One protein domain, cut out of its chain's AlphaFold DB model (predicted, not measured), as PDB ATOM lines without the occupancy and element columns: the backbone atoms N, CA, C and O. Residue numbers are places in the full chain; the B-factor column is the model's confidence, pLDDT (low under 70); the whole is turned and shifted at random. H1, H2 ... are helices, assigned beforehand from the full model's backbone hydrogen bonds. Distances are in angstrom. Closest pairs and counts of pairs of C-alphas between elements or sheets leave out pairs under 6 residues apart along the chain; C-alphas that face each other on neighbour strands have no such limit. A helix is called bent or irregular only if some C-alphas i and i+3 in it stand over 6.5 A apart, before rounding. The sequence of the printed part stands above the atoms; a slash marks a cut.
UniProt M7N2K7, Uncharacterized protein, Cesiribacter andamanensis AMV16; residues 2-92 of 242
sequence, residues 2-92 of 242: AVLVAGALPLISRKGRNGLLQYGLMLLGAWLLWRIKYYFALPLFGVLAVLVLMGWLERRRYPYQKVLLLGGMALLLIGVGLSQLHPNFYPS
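This is residues 2 to 92 of the 242 residues of an uncharacterized protein of Cesiribacter andamanensis AMV16 (UniProt M7N2K7). A long helix, H2, folds back at residues 37 and 38 into a narrow V, with the short helix H1 inside the V between its arms H2a and H2b. H3 runs back beside H2b on the other side from H1, and the whole makes a flat slab of 39 by 34 by 15 A. The printed part has 91 residues with three named helices, H1, H2 and H3 along the chain, no named strand, and the class all helix. It is only just compact, close to loose, with a radius of gyration of the C-alphas of 14.3 A.

Look first at H2, residues 20 to 59, assigned as one helix by its hydrogen bonds but bent: C-alphas 36 and 39 are 9.1 A apart. Its arms H2a, residues 20 to 36, and H2b, residues 39 to 59, touch through residues 30 to 34 and 40 to 42 alone, closest at the C-alphas of Trp 34 and Ala 41, 5.4 A; they run opposite ways at a shallow tilt of 34 degrees, only just short of steep. H3, residues 64 to 83, forms a helical hairpin with H2b at a shallow tilt of 27 degrees, closest at the C-alphas of Val 50 and Gly 71, 5.8 A. H1, residues 2 to 13, touches H2b, the same way at 16 degrees, a shallow tilt, with the C-alphas of Ile 12 and Gly 55 closest at 4.8 A. With residues 3 to 7 alone H1 touches H2a, at a steep tilt of 48 degrees, closest at the C-alphas of Leu 4 and Met 26, 5.2 A. H3 is apart from H1 and H2a. Every O i to N i+4 pair is within hydrogen-bond range in H2a and H3, against 6 of 8 in H1 and 16 of 17 in H2b.

Find C-alpha 20 at (372.883, 277.744, 371.967); from there H2a runs 24.3 A to Ile 36, and H2b 31.2 A from Tyr 39 to Arg 59. H3 runs 28.0 A from Tyr 64 to C-alpha 83 at (369.305, 302.155, 388.642). H1 runs 16.2 A from Ala 2 to Ser 13 and is only just irregular: C-alphas 7 and 10 are 6.8 A apart.

The C-alphas of Arg 17 and Ser 92, the two farthest apart, are 43.0 A from each other. The printed part has no cut; the link from H1 to H2 is short and that from H2 to H3 tight. Mean pLDDT of the printed part is 91.4, and Gly 16 is the one residue under 70.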
ATOM      1  N   ALA A   2     369.791 295.127 367.818       87.69
ATOM      2  CA  ALA A   2     369.030 294.213 366.951       87.69
ATOM      3  C   ALA A   2     369.177 292.727 367.336       87.69
ATOM      4  O   ALA A   2     368.175 292.038 367.478       87.69
ATOM      5  N   VAL A   3     370.404 292.265 367.618       89.81
ATOM      6  CA  VAL A   3     370.679 290.888 368.081       89.81
ATOM      7  C   VAL A   3     369.932 290.540 369.375       89.81
ATOM      8  O   VAL A   3     369.392 289.447 369.495       89.81
ATOM      9  N   LEU A   4     369.846 291.474 370.328       91.44
ATOM     10  CA  LEU A   4     369.138 291.261 371.596       91.44
ATOM     11  C   LEU A   4     367.631 291.156 371.390       91.44
ATOM     12  O   LEU A   4     366.992 290.274 371.956       91.44
ATOM     13  N   VAL A   5     367.076 292.033 370.552       89.50
ATOM     14  CA  VAL A   5     365.652 292.013 370.205       89.50
ATOM     15  C   VAL A   5     365.315 290.720 369.465       89.50
ATOM     16  O   VAL A   5     364.403 290.009 369.874       89.50
ATOM     17  N   ALA A   6     366.091 290.362 368.438       87.94
ATOM     18  CA  ALA A   6     365.930 289.117 367.687       87.94
ATOM     19  C   ALA A   6     366.065 287.878 368.586       87.94
ATOM     20  O   ALA A   6     365.317 286.916 368.442       87.94
ATOM     21  N   GLY A   7     366.981 287.925 369.550       87.38
ATOM     22  CA  GLY A   7     367.148 286.936 370.608       87.38
ATOM     23  C   GLY A   7     365.932 286.776 371.525       87.38
ATOM     24  O   GLY A   7     365.514 285.663 371.837       87.38
ATOM     25  N   ALA A   8     365.334 287.894 371.935       88.19
ATOM     26  CA  ALA A   8     364.171 287.911 372.815       88.19
ATOM     27  C   ALA A   8     362.862 287.546 372.092       88.19
ATOM     28  O   ALA A   8     361.930 287.043 372.720       88.19
ATOM     29  N   LEU A   9     362.769 287.761 370.776       86.75
ATOM     30  CA  LEU A   9     361.536 287.548 370.013       86.75
ATOM     31  C   LEU A   9     360.964 286.122 370.119       86.75
ATOM     32  O   LEU A   9     359.758 286.007 370.353       86.75
ATOM     33  N   PRO A  10     361.742 285.029 370.012       86.44
ATOM     34  CA  PRO A  10     361.220 283.682 370.251       86.44
ATOM     35  C   PRO A  10     360.765 283.463 371.700       86.44
ATOM     36  O   PRO A  10     359.734 282.827 371.951       86.44
ATOM     37  N   LEU A  11     361.490 284.047 372.665       86.00
ATOM     38  CA  LEU A  11     361.139 283.991 374.088       86.00
ATOM     39  C   LEU A  11     359.813 284.694 374.373       86.00
ATOM     40  O   LEU A  11     359.098 284.248 375.264       86.00
ATOM     41  N   ILE A  12     359.439 285.691 373.569       85.31
ATOM     42  CA  ILE A  12     358.152 286.395 373.635       85.31
ATOM     43  C   ILE A  12     357.070 285.656 372.819       85.31
ATOM     44  O   ILE A  12     356.007 285.330 373.346       85.31
ATOM     45  N   SER A  13     357.345 285.269 371.568       79.88
ATOM     46  CA  SER A  13     356.327 284.856 370.578       79.88
ATOM     47  C   SER A  13     356.090 283.346 370.394       79.88
ATOM     48  O   SER A  13     355.140 282.974 369.706       79.88
ATOM     49  N   ARG A  14     356.908 282.454 370.982       71.62
ATOM     50  CA  ARG A  14     356.850 280.976 370.802       71.62
ATOM     51  C   ARG A  14     357.133 280.502 369.363       71.62
ATOM     52  O   ARG A  14     357.061 279.309 369.088       71.62
ATOM     53  N   LYS A  15     357.458 281.411 368.441       70.44
ATOM     54  CA  LYS A  15     357.854 281.083 367.069       70.44
ATOM     55  C   LYS A  15     359.367 281.233 366.932       70.44
ATOM     56  O   LYS A  15     359.909 282.298 367.209       70.44
ATOM     57  N   GLY A  16     360.021 280.157 366.502       69.00
ATOM     58  CA  GLY A  16     361.473 280.078 366.336       69.00
ATOM     59  C   GLY A  16     362.110 279.023 367.242       69.00
ATOM     60  O   GLY A  16     361.597 278.722 368.319       69.00
ATOM     61  N   ARG A  17     363.216 278.432 366.782       73.00
ATOM     62  CA  ARG A  17     364.075 277.562 367.593       73.00
ATOM     63  C   ARG A  17     365.172 278.414 368.219       73.00
ATOM     64  O   ARG A  17     365.863 279.119 367.492       73.00
ATOM     65  N   ASN A  18     365.354 278.287 369.529       78.19
ATOM     66  CA  ASN A  18     366.482 278.905 370.213       78.19
ATOM     67  C   ASN A  18     367.666 277.945 370.189       78.19
ATOM     68  O   ASN A  18     367.636 276.909 370.851       78.19
ATOM     69  N   GLY A  19     368.692 278.274 369.412       87.56
ATOM     70  CA  GLY A  19     369.969 277.564 369.458       87.56
ATOM     71  C   GLY A  19     370.875 278.117 370.560       87.56
ATOM     72  O   GLY A  19     370.795 279.299 370.891       87.56
ATOM     73  N   LEU A  20     371.796 277.298 371.076       90.25
ATOM     74  CA  LEU A  20     372.883 277.744 371.967       90.25
ATOM     75  C   LEU A  20     373.642 278.951 371.389       90.25
ATOM     76  O   LEU A  20     373.936 279.903 372.107       90.25
ATOM     77  N   LEU A  21     373.865 278.953 370.069       90.50
ATOM     78  CA  LEU A  21     374.476 280.069 369.347       90.50
ATOM     79  C   LEU A  21     373.704 281.385 369.532       90.50
ATOM     80  O   LEU A  21     374.317 282.428 369.731       90.50
ATOM     81  N   GLN A  22     372.368 281.354 369.511       91.12
ATOM     82  CA  GLN A  22     371.551 282.555 369.687       91.12
ATOM     83  C   GLN A  22     371.720 283.138 371.092       91.12
ATOM     84  O   GLN A  22     371.883 284.347 371.226       91.12
ATOM     85  N   TYR A  23     371.744 282.293 372.127       91.06
ATOM     86  CA  TYR A  23     372.020 282.737 373.495       91.06
ATOM     87  C   TYR A  23     373.437 283.302 373.637       91.06
ATOM     88  O   TYR A  23     373.605 284.360 374.240       91.06
ATOM     89  N   GLY A  24     374.439 282.664 373.021       94.44
ATOM     90  CA  GLY A  24     375.807 283.186 372.972       94.44
ATOM     91  C   GLY A  24     375.884 284.568 372.315       94.44
ATOM     92  O   GLY A  24     376.468 285.492 372.878       94.44
ATOM     93  N   LEU A  25     375.213 284.751 371.173       94.12
ATOM     94  CA  LEU A  25     375.127 286.041 370.479       94.12
ATOM     95  C   LEU A  25     374.366 287.097 371.290       94.12
ATOM     96  O   LEU A  25     374.750 288.267 371.277       94.12
ATOM     97  N   MET A  26     373.310 286.713 372.015       93.94
ATOM     98  CA  MET A  26     372.612 287.619 372.930       93.94
ATOM     99  C   MET A  26     373.527 288.076 374.063       93.94
ATOM    100  O   MET A  26     373.596 289.272 374.327       93.94
ATOM    101  N   LEU A  27     374.248 287.158 374.710       94.88
ATOM    102  CA  LEU A  27     375.168 287.489 375.801       94.88
ATOM    103  C   LEU A  27     376.301 288.396 375.319       94.88
ATOM    104  O   LEU A  27     376.556 289.433 375.931       94.88
ATOM    105  N   LEU A  28     376.914 288.071 374.177       95.31
ATOM    106  CA  LEU A  28     377.941 288.910 373.559       95.31
ATOM    107  C   LEU A  28     377.389 290.296 373.199       95.31
ATOM    108  O   LEU A  28     378.005 291.315 373.504       95.31
ATOM    109  N   GLY A  29     376.200 290.352 372.593       95.44
ATOM    110  CA  GLY A  29     375.534 291.603 372.243       95.44
ATOM    111  C   GLY A  29     375.170 292.455 373.462       95.44
ATOM    112  O   GLY A  29     375.249 293.681 373.387       95.44
ATOM    113  N   ALA A  30     374.793 291.826 374.577       95.06
ATOM    114  CA  ALA A  30     374.491 292.500 375.836       95.06
ATOM    115  C   ALA A  30     375.768 293.072 376.453       95.06
ATOM    116  O   ALA A  30     375.796 294.246 376.818       95.06
ATOM    117  N   TRP A  31     376.838 292.276 376.487       96.06
ATOM    118  CA  TRP A  31     378.144 292.692 376.987       96.06
ATOM    119  C   TRP A  31     378.726 293.862 376.181       96.06
ATOM    120  O   TRP A  31     379.123 294.873 376.762       96.06
ATOM    121  N   LEU A  32     378.698 293.778 374.845       96.00
ATOM    122  CA  LEU A  32     379.143 294.864 373.966       96.00
ATOM    123  C   LEU A  32     378.304 296.128 374.172       96.00
ATOM    124  O   LEU A  32     378.852 297.218 374.316       96.00
ATOM    125  N   LEU A  33     376.974 295.999 374.213       94.44
ATOM    126  CA  LEU A  33     376.102 297.157 374.398       94.44
ATOM    127  C   LEU A  33     376.329 297.825 375.758       94.44
ATOM    128  O   LEU A  33     376.364 299.052 375.823       94.44
ATOM    129  N   TRP A  34     376.531 297.036 376.814       95.44
ATOM    130  CA  TRP A  34     376.868 297.534 378.146       95.44
ATOM    131  C   TRP A  34     378.188 298.307 378.149       95.44
ATOM    132  O   TRP A  34     378.243 299.429 378.645       95.44
ATOM    133  N   ARG A  35     379.240 297.740 377.545       94.75
ATOM    134  CA  ARG A  35     380.570 298.363 377.481       94.75
ATOM    135  C   ARG A  35     380.592 299.664 376.684       94.75
ATOM    136  O   ARG A  35     381.312 300.577 377.064       94.75
ATOM    137  N   ILE A  36     379.834 299.740 375.589       92.31
ATOM    138  CA  ILE A  36     379.883 300.892 374.678       92.31
ATOM    139  C   ILE A  36     378.866 301.965 375.092       92.31
ATOM    140  O   ILE A  36     379.185 303.150 375.084       92.31
ATOM    141  N   LYS A  37     377.622 301.580 375.413       93.50
ATOM    142  CA  LYS A  37     376.505 302.511 375.655       93.50
ATOM    143  C   LYS A  37     375.566 301.993 376.744       93.50
ATOM    144  O   LYS A  37     374.392 301.708 376.484       93.50
ATOM    145  N   TYR A  38     376.070 301.903 377.975       92.75
ATOM    146  CA  TYR A  38     375.292 301.460 379.140       92.75
ATOM    147  C   TYR A  38     373.964 302.225 379.292       92.75
ATOM    148  O   TYR A  38     372.943 301.628 379.620       92.75
ATOM    149  N   TYR A  39     373.939 303.518 378.953       91.19
ATOM    150  CA  TYR A  39     372.745 304.360 379.046       91.19
ATOM    151  C   TYR A  39     371.600 303.941 378.112       91.19
ATOM    152  O   TYR A  39     370.439 304.227 378.396       91.19
ATOM    153  N   PHE A  40     371.901 303.211 377.035       92.94
ATOM    154  CA  PHE A  40     370.883 302.523 376.247       92.94
ATOM    155  C   PHE A  40     370.663 301.074 376.682       92.94
ATOM    156  O   PHE A  40     369.556 300.552 376.549       92.94
ATOM    157  N   ALA A  41     371.714 300.412 377.171       93.69
ATOM    158  CA  ALA A  41     371.657 299.025 377.606       93.69
ATOM    159  C   ALA A  41     370.662 298.833 378.758       93.69
ATOM    160  O   ALA A  41     369.806 297.958 378.658       93.69
ATOM    161  N   LEU A  42     370.730 299.670 379.804       94.12
ATOM    162  CA  LEU A  42     369.869 299.544 380.986       94.12
ATOM    163  C   LEU A  42     368.372 299.596 380.624       94.12
ATOM    164  O   LEU A  42     367.681 298.610 380.895       94.12
ATOM    165  N   PRO A  43     367.847 300.666 379.981       94.38
ATOM    166  CA  PRO A  43     366.428 300.716 379.631       94.38
ATOM    167  C   PRO A  43     366.009 299.559 378.720       94.38
ATOM    168  O   PRO A  43     364.939 298.984 378.909       94.38
ATOM    169  N   LEU A  44     366.866 299.176 377.764       95.12
ATOM    170  CA  LEU A  44     366.576 298.071 376.855       95.12
ATOM    171  C   LEU A  44     366.491 296.731 377.594       95.12
ATOM    172  O   LEU A  44     365.566 295.963 377.339       95.12
ATOM    173  N   PHE A  45     367.416 296.435 378.509       94.94
ATOM    174  CA  PHE A  45     367.386 295.202 379.299       94.94
ATOM    175  C   PHE A  45     366.135 295.125 380.167       94.94
ATOM    176  O   PHE A  45     365.466 294.091 380.165       94.94
ATOM    177  N   GLY A  46     365.783 296.221 380.845       95.25
ATOM    178  CA  GLY A  46     364.573 296.281 381.659       95.25
ATOM    179  C   GLY A  46     363.317 296.008 380.836       95.25
ATOM    180  O   GLY A  46     362.508 295.149 381.186       95.25
ATOM    181  N   VAL A  47     363.199 296.661 379.682       95.69
ATOM    182  CA  VAL A  47     362.058 296.487 378.775       95.69
ATOM    183  C   VAL A  47     362.005 295.079 378.193       95.69
ATOM    184  O   VAL A  47     360.941 294.465 378.208       95.69
ATOM    185  N   LEU A  48     363.125 294.517 377.731       95.38
ATOM    186  CA  LEU A  48     363.154 293.149 377.208       95.38
ATOM    187  C   LEU A  48     362.775 292.121 378.282       95.38
ATOM    188  O   LEU A  48     362.000 291.210 377.991       95.38
ATOM    189  N   ALA A  49     363.256 292.282 379.517       95.50
ATOM    190  CA  ALA A  49     362.894 291.406 380.630       95.50
ATOM    191  C   ALA A  49     361.385 291.460 380.926       95.50
ATOM    192  O   ALA A  49     360.738 290.415 381.023       95.50
ATOM    193  N   VAL A  50     360.803 292.663 380.979       96.25
ATOM    194  CA  VAL A  50     359.355 292.851 381.177       96.25
ATOM    195  C   VAL A  50     358.552 292.261 380.017       96.25
ATOM    196  O   VAL A  50     357.546 291.596 380.251       96.25
ATOM    197  N   LEU A  51     358.994 292.436 378.770       95.12
ATOM    198  CA  LEU A  51     358.318 291.873 377.597       95.12
ATOM    199  C   LEU A  51     358.345 290.340 377.588       95.12
ATOM    200  O   LEU A  51     357.332 289.712 377.266       95.12
ATOM    201  N   VAL A  52     359.472 289.727 377.965       94.44
ATOM    202  CA  VAL A  52     359.582 288.268 378.121       94.44
ATOM    203  C   VAL A  52     358.654 287.778 379.233       94.44
ATOM    204  O   VAL A  52     357.927 286.805 379.023       94.44
ATOM    205  N   LEU A  53     358.610 288.471 380.377       95.19
ATOM    206  CA  LEU A  53     357.699 288.146 381.476       95.19
ATOM    207  C   LEU A  53     356.231 288.257 381.047       95.19
ATOM    208  O   LEU A  53     355.464 287.325 381.271       95.19
ATOM    209  N   MET A  54     355.832 289.356 380.401       93.44
ATOM    210  CA  MET A  54     354.465 289.537 379.903       93.44
ATOM    211  C   MET A  54     354.091 288.439 378.901       93.44
ATOM    212  O   MET A  54     353.028 287.836 379.026       93.44
ATOM    213  N   GLY A  55     354.985 288.110 377.961       91.94
ATOM    214  CA  GLY A  55     354.784 286.994 377.034       91.94
ATOM    215  C   GLY A  55     354.648 285.648 377.755       91.94
ATOM    216  O   GLY A  55     353.819 284.820 377.376       91.94
ATOM    217  N   TRP A  56     355.408 285.423 378.827       93.00
ATOM    218  CA  TRP A  56     355.281 284.232 379.671       93.00
ATOM    219  C   TRP A  56     353.956 284.186 380.451       93.00
ATOM    220  O   TRP A  56     353.300 283.143 380.474       93.00
ATOM    221  N   LEU A  57     353.511 285.305 381.029       93.38
ATOM    222  CA  LEU A  57     352.232 285.408 381.743       93.38
ATOM    223  C   LEU A  57     351.039 285.192 380.803       93.38
ATOM    224  O   LEU A  57     350.110 284.448 381.122       93.38
ATOM    225  N   GLU A  58     351.075 285.764 379.603       90.44
ATOM    226  CA  GLU A  58     350.038 285.532 378.594       90.44
ATOM    227  C   GLU A  58     349.969 284.065 378.159       90.44
ATOM    228  O   GLU A  58     348.876 283.537 377.940       90.44
ATOM    229  N   ARG A  59     351.108 283.358 378.099       88.06
ATOM    230  CA  ARG A  59     351.135 281.907 377.827       88.06
ATOM    231  C   ARG A  59     350.464 281.091 378.923       88.06
ATOM    232  O   ARG A  59     349.857 280.067 378.622       88.06
ATOM    233  N   ARG A  60     350.540 281.548 380.173       91.69
ATOM    234  CA  ARG A  60     349.815 280.967 381.314       91.69
ATOM    235  C   ARG A  60     348.330 281.356 381.333       91.69
ATOM    236  O   ARG A  60     347.627 280.977 382.261       91.69
ATOM    237  N   ARG A  61     347.846 282.064 380.300       92.19
ATOM    238  CA  ARG A  61     346.460 282.533 380.139       92.19
ATOM    239  C   ARG A  61     345.993 283.447 381.278       92.19
ATOM    240  O   ARG A  61     344.803 283.486 381.583       92.19
ATOM    241  N   TYR A  62     346.905 284.210 381.888       92.06
ATOM    242  CA  TYR A  62     346.496 285.256 382.825       92.06
ATOM    243  C   TYR A  62     345.632 286.310 382.110       92.06
ATOM    244  O   TYR A  62     345.899 286.644 380.951       92.06
ATOM    245  N   PRO A  63     344.598 286.856 382.779       92.38
ATOM    246  CA  PRO A  63     343.769 287.912 382.215       92.38
ATOM    247  C   PRO A  63     344.590 289.185 381.989       92.38
ATOM    248  O   PRO A  63     345.527 289.475 382.737       92.38
ATOM    249  N   TYR A  64     344.180 289.980 380.997       89.44
ATOM    250  CA  TYR A  64     344.847 291.217 380.573       89.44
ATOM    251  C   TYR A  64     345.253 292.129 381.742       89.44
ATOM    252  O   TYR A  64     346.402 292.548 381.833       89.44
ATOM    253  N   GLN A  65     344.330 292.374 382.677       93.19
ATOM    254  CA  GLN A  65     344.565 293.242 383.836       93.19
ATOM    255  C   GLN A  65     345.703 292.731 384.733       93.19
ATOM    256  O   GLN A  65     346.514 293.525 385.201       93.19
ATOM    257  N   LYS A  66     345.810 291.408 384.932       93.75
ATOM    258  CA  LYS A  66     346.894 290.807 385.726       93.75
ATOM    259  C   LYS A  66     348.236 290.895 385.002       93.75
ATOM    260  O   LYS A  66     349.236 291.184 385.645       93.75
ATOM    261  N   VAL A  67     348.261 290.684 383.682       93.94
ATOM    262  CA  VAL A  67     349.484 290.852 382.875       93.94
ATOM    263  C   VAL A  67     349.975 292.297 382.944       93.94
ATOM    264  O   VAL A  67     351.165 292.528 383.155       93.94
ATOM    265  N   LEU A  68     349.060 293.264 382.822       93.62
ATOM    266  CA  LEU A  68     349.380 294.685 382.909       93.62
ATOM    267  C   LEU A  68     349.916 295.063 384.298       93.62
ATOM    268  O   LEU A  68     350.967 295.691 384.385       93.62
ATOM    269  N   LEU A  69     349.238 294.637 385.370       95.44
ATOM    270  CA  LEU A  69     349.658 294.899 386.749       95.44
ATOM    271  C   LEU A  69     351.038 294.302 387.043       95.44
ATOM    272  O   LEU A  69     351.941 295.021 387.460       95.44
ATOM    273  N   LEU A  70     351.222 293.002 386.789       95.75
ATOM    274  CA  LEU A  70     352.484 292.310 387.070       95.75
ATOM    275  C   LEU A  70     353.628 292.838 386.207       95.75
ATOM    276  O   LEU A  70     354.745 292.984 386.695       95.75
ATOM    277  N   GLY A  71     353.363 293.151 384.940       94.31
ATOM    278  CA  GLY A  71     354.364 293.749 384.068       94.31
ATOM    279  C   GLY A  71     354.731 295.177 384.479       94.31
ATOM    280  O   GLY A  71     355.906 295.525 384.435       94.31
ATOM    281  N   GLY A  72     353.767 295.976 384.945       93.88
ATOM    282  CA  GLY A  72     354.021 297.300 385.522       93.88
ATOM    283  C   GLY A  72     354.847 297.224 386.808       93.88
ATOM    284  O   GLY A  72     355.844 297.930 386.940       93.88
ATOM    285  N   MET A  73     354.500 296.307 387.718       95.75
ATOM    286  CA  MET A  73     355.291 296.042 388.925       95.75
ATOM    287  C   MET A  73     356.709 295.583 388.582       95.75
ATOM    288  O   MET A  73     357.671 296.089 389.152       95.75
ATOM    289  N   ALA A  74     356.856 294.665 387.624       95.69
ATOM    290  CA  ALA A  74     358.163 294.206 387.168       95.69
ATOM    291  C   ALA A  74     358.983 295.347 386.559       95.69
ATOM    292  O   ALA A  74     360.167 295.454 386.854       95.69
ATOM    293  N   LEU A  75     358.369 296.228 385.761       94.94
ATOM    294  CA  LEU A  75     359.048 297.392 385.191       94.94
ATOM    295  C   LEU A  75     359.581 298.326 386.281       94.94
ATOM    296  O   LEU A  75     360.725 298.765 386.186       94.94
ATOM    297  N   LEU A  76     358.791 298.588 387.326       94.38
ATOM    298  CA  LEU A  76     359.222 299.400 388.466       94.38
ATOM    299  C   LEU A  76     360.357 298.727 389.246       94.38
ATOM    300  O   LEU A  76     361.393 299.348 389.466       94.38
ATOM    301  N   LEU A  77     360.200 297.454 389.620       95.56
ATOM    302  CA  LEU A  77     361.201 296.717 390.399       95.56
ATOM    303  C   LEU A  77     362.520 296.565 389.639       95.56
ATOM    304  O   LEU A  77     363.588 296.824 390.190       95.56
ATOM    305  N   ILE A  78     362.452 296.185 388.362       94.25
ATOM    306  CA  ILE A  78     363.630 296.071 387.505       94.25
ATOM    307  C   ILE A  78     364.239 297.455 387.280       94.25
ATOM    308  O   ILE A  78     365.453 297.584 387.349       94.25
ATOM    309  N   GLY A  79     363.435 298.501 387.074       91.75
ATOM    310  CA  GLY A  79     363.926 299.873 386.938       91.75
ATOM    311  C   GLY A  79     364.713 300.345 388.162       91.75
ATOM    312  O   GLY A  79     365.821 300.858 388.014       91.75
ATOM    313  N   VAL A  80     364.187 300.107 389.368       92.56
ATOM    314  CA  VAL A  80     364.872 300.417 390.635       92.56
ATOM    315  C   VAL A  80     366.123 299.560 390.821       92.56
ATOM    316  O   VAL A  80     367.151 300.076 391.242       92.56
ATOM    317  N   GLY A  81     366.082 298.269 390.487       93.81
ATOM    318  CA  GLY A  81     367.259 297.402 390.581       93.81
ATOM    319  C   GLY A  81     368.368 297.813 389.609       93.81
ATOM    320  O   GLY A  81     369.533 297.912 389.989       93.81
ATOM    321  N   LEU A  82     368.006 298.110 388.359       91.62
ATOM    322  CA  LEU A  82     368.946 298.547 387.328       91.62
ATOM    323  C   LEU A  82     369.543 299.922 387.644       91.62
ATOM    324  O   LEU A  82     370.709 300.145 387.329       91.62
ATOM    325  N   SER A  83     368.796 300.823 388.291       91.88
ATOM    326  CA  SER A  83     369.305 302.155 388.642       91.88
ATOM    327  C   SER A  83     370.494 302.113 389.606       91.88
ATOM    328  O   SER A  83     371.319 303.022 389.595       91.88
ATOM    329  N   GLN A  84     370.646 301.021 390.364       93.31
ATOM    330  CA  GLN A  84     371.778 300.804 391.270       93.31
ATOM    331  C   GLN A  84     373.050 300.311 390.566       93.31
ATOM    332  O   GLN A  84     374.128 300.348 391.154       93.31
ATOM    333  N   LEU A  85     372.961 299.859 389.308       92.38
ATOM    334  CA  LEU A  85     374.100 299.258 388.603       92.38
ATOM    335  C   LEU A  85     375.125 300.277 388.097       92.38
ATOM    336  O   LEU A  85     376.233 299.889 387.726       92.38
ATOM    337  N   HIS A  86     374.767 301.560 388.022       92.75
ATOM    338  CA  HIS A  86     375.671 302.593 387.535       92.75
ATOM    339  C   HIS A  86     375.402 303.943 388.224       92.75
ATOM    340  O   HIS A  86     374.246 304.370 388.253       92.75
ATOM    341  N   PRO A  87     376.437 304.676 388.686       91.50
ATOM    342  CA  PRO A  87     376.262 305.916 389.453       91.50
ATOM    343  C   PRO A  87     375.406 306.991 388.777       91.50
ATOM    344  O   PRO A  87     374.661 307.708 389.437       91.50
ATOM    345  N   ASN A  88     375.472 307.081 387.448       91.75
ATOM    346  CA  ASN A  88     374.684 308.048 386.673       91.75
ATOM    347  C   ASN A  88     373.173 307.774 386.670       91.75
ATOM    348  O   ASN A  88     372.404 308.645 386.277       91.75
ATOM    349  N   PHE A  89     372.747 306.578 387.078       90.69
ATOM    350  CA  PHE A  89     371.335 306.222 387.187       90.69
ATOM    351  C   PHE A  89     370.806 306.300 388.618       90.69
ATOM    352  O   PHE A  89     369.615 306.077 388.821       90.69
ATOM    353  N   TYR A  90     371.639 306.665 389.599       93.38
ATOM    354  CA  TYR A  90     371.156 306.901 390.955       93.38
ATOM    355  C   TYR A  90     370.062 307.974 390.932       93.38
ATOM    356  O   TYR A  90     370.286 309.035 390.343       93.38
ATOM    357  N   PRO A  91     368.896 307.744 391.565       87.88
ATOM    358  CA  PRO A  91     367.788 308.698 391.535       87.88
ATOM    359  C   PRO A  91     368.176 310.116 391.971       87.88
ATOM    360  O   PRO A  91     367.645 311.081 391.431       87.88
ATOM    361  N   SER A  92     369.134 310.238 392.896       90.06
ATOM    362  CA  SER A  92     369.670 311.521 393.360       90.06
ATOM    363  C   SER A  92     370.504 312.259 392.312       90.06
ATOM    364  O   SER A  92     370.539 313.479 392.334       90.06
TER     365      SER A  92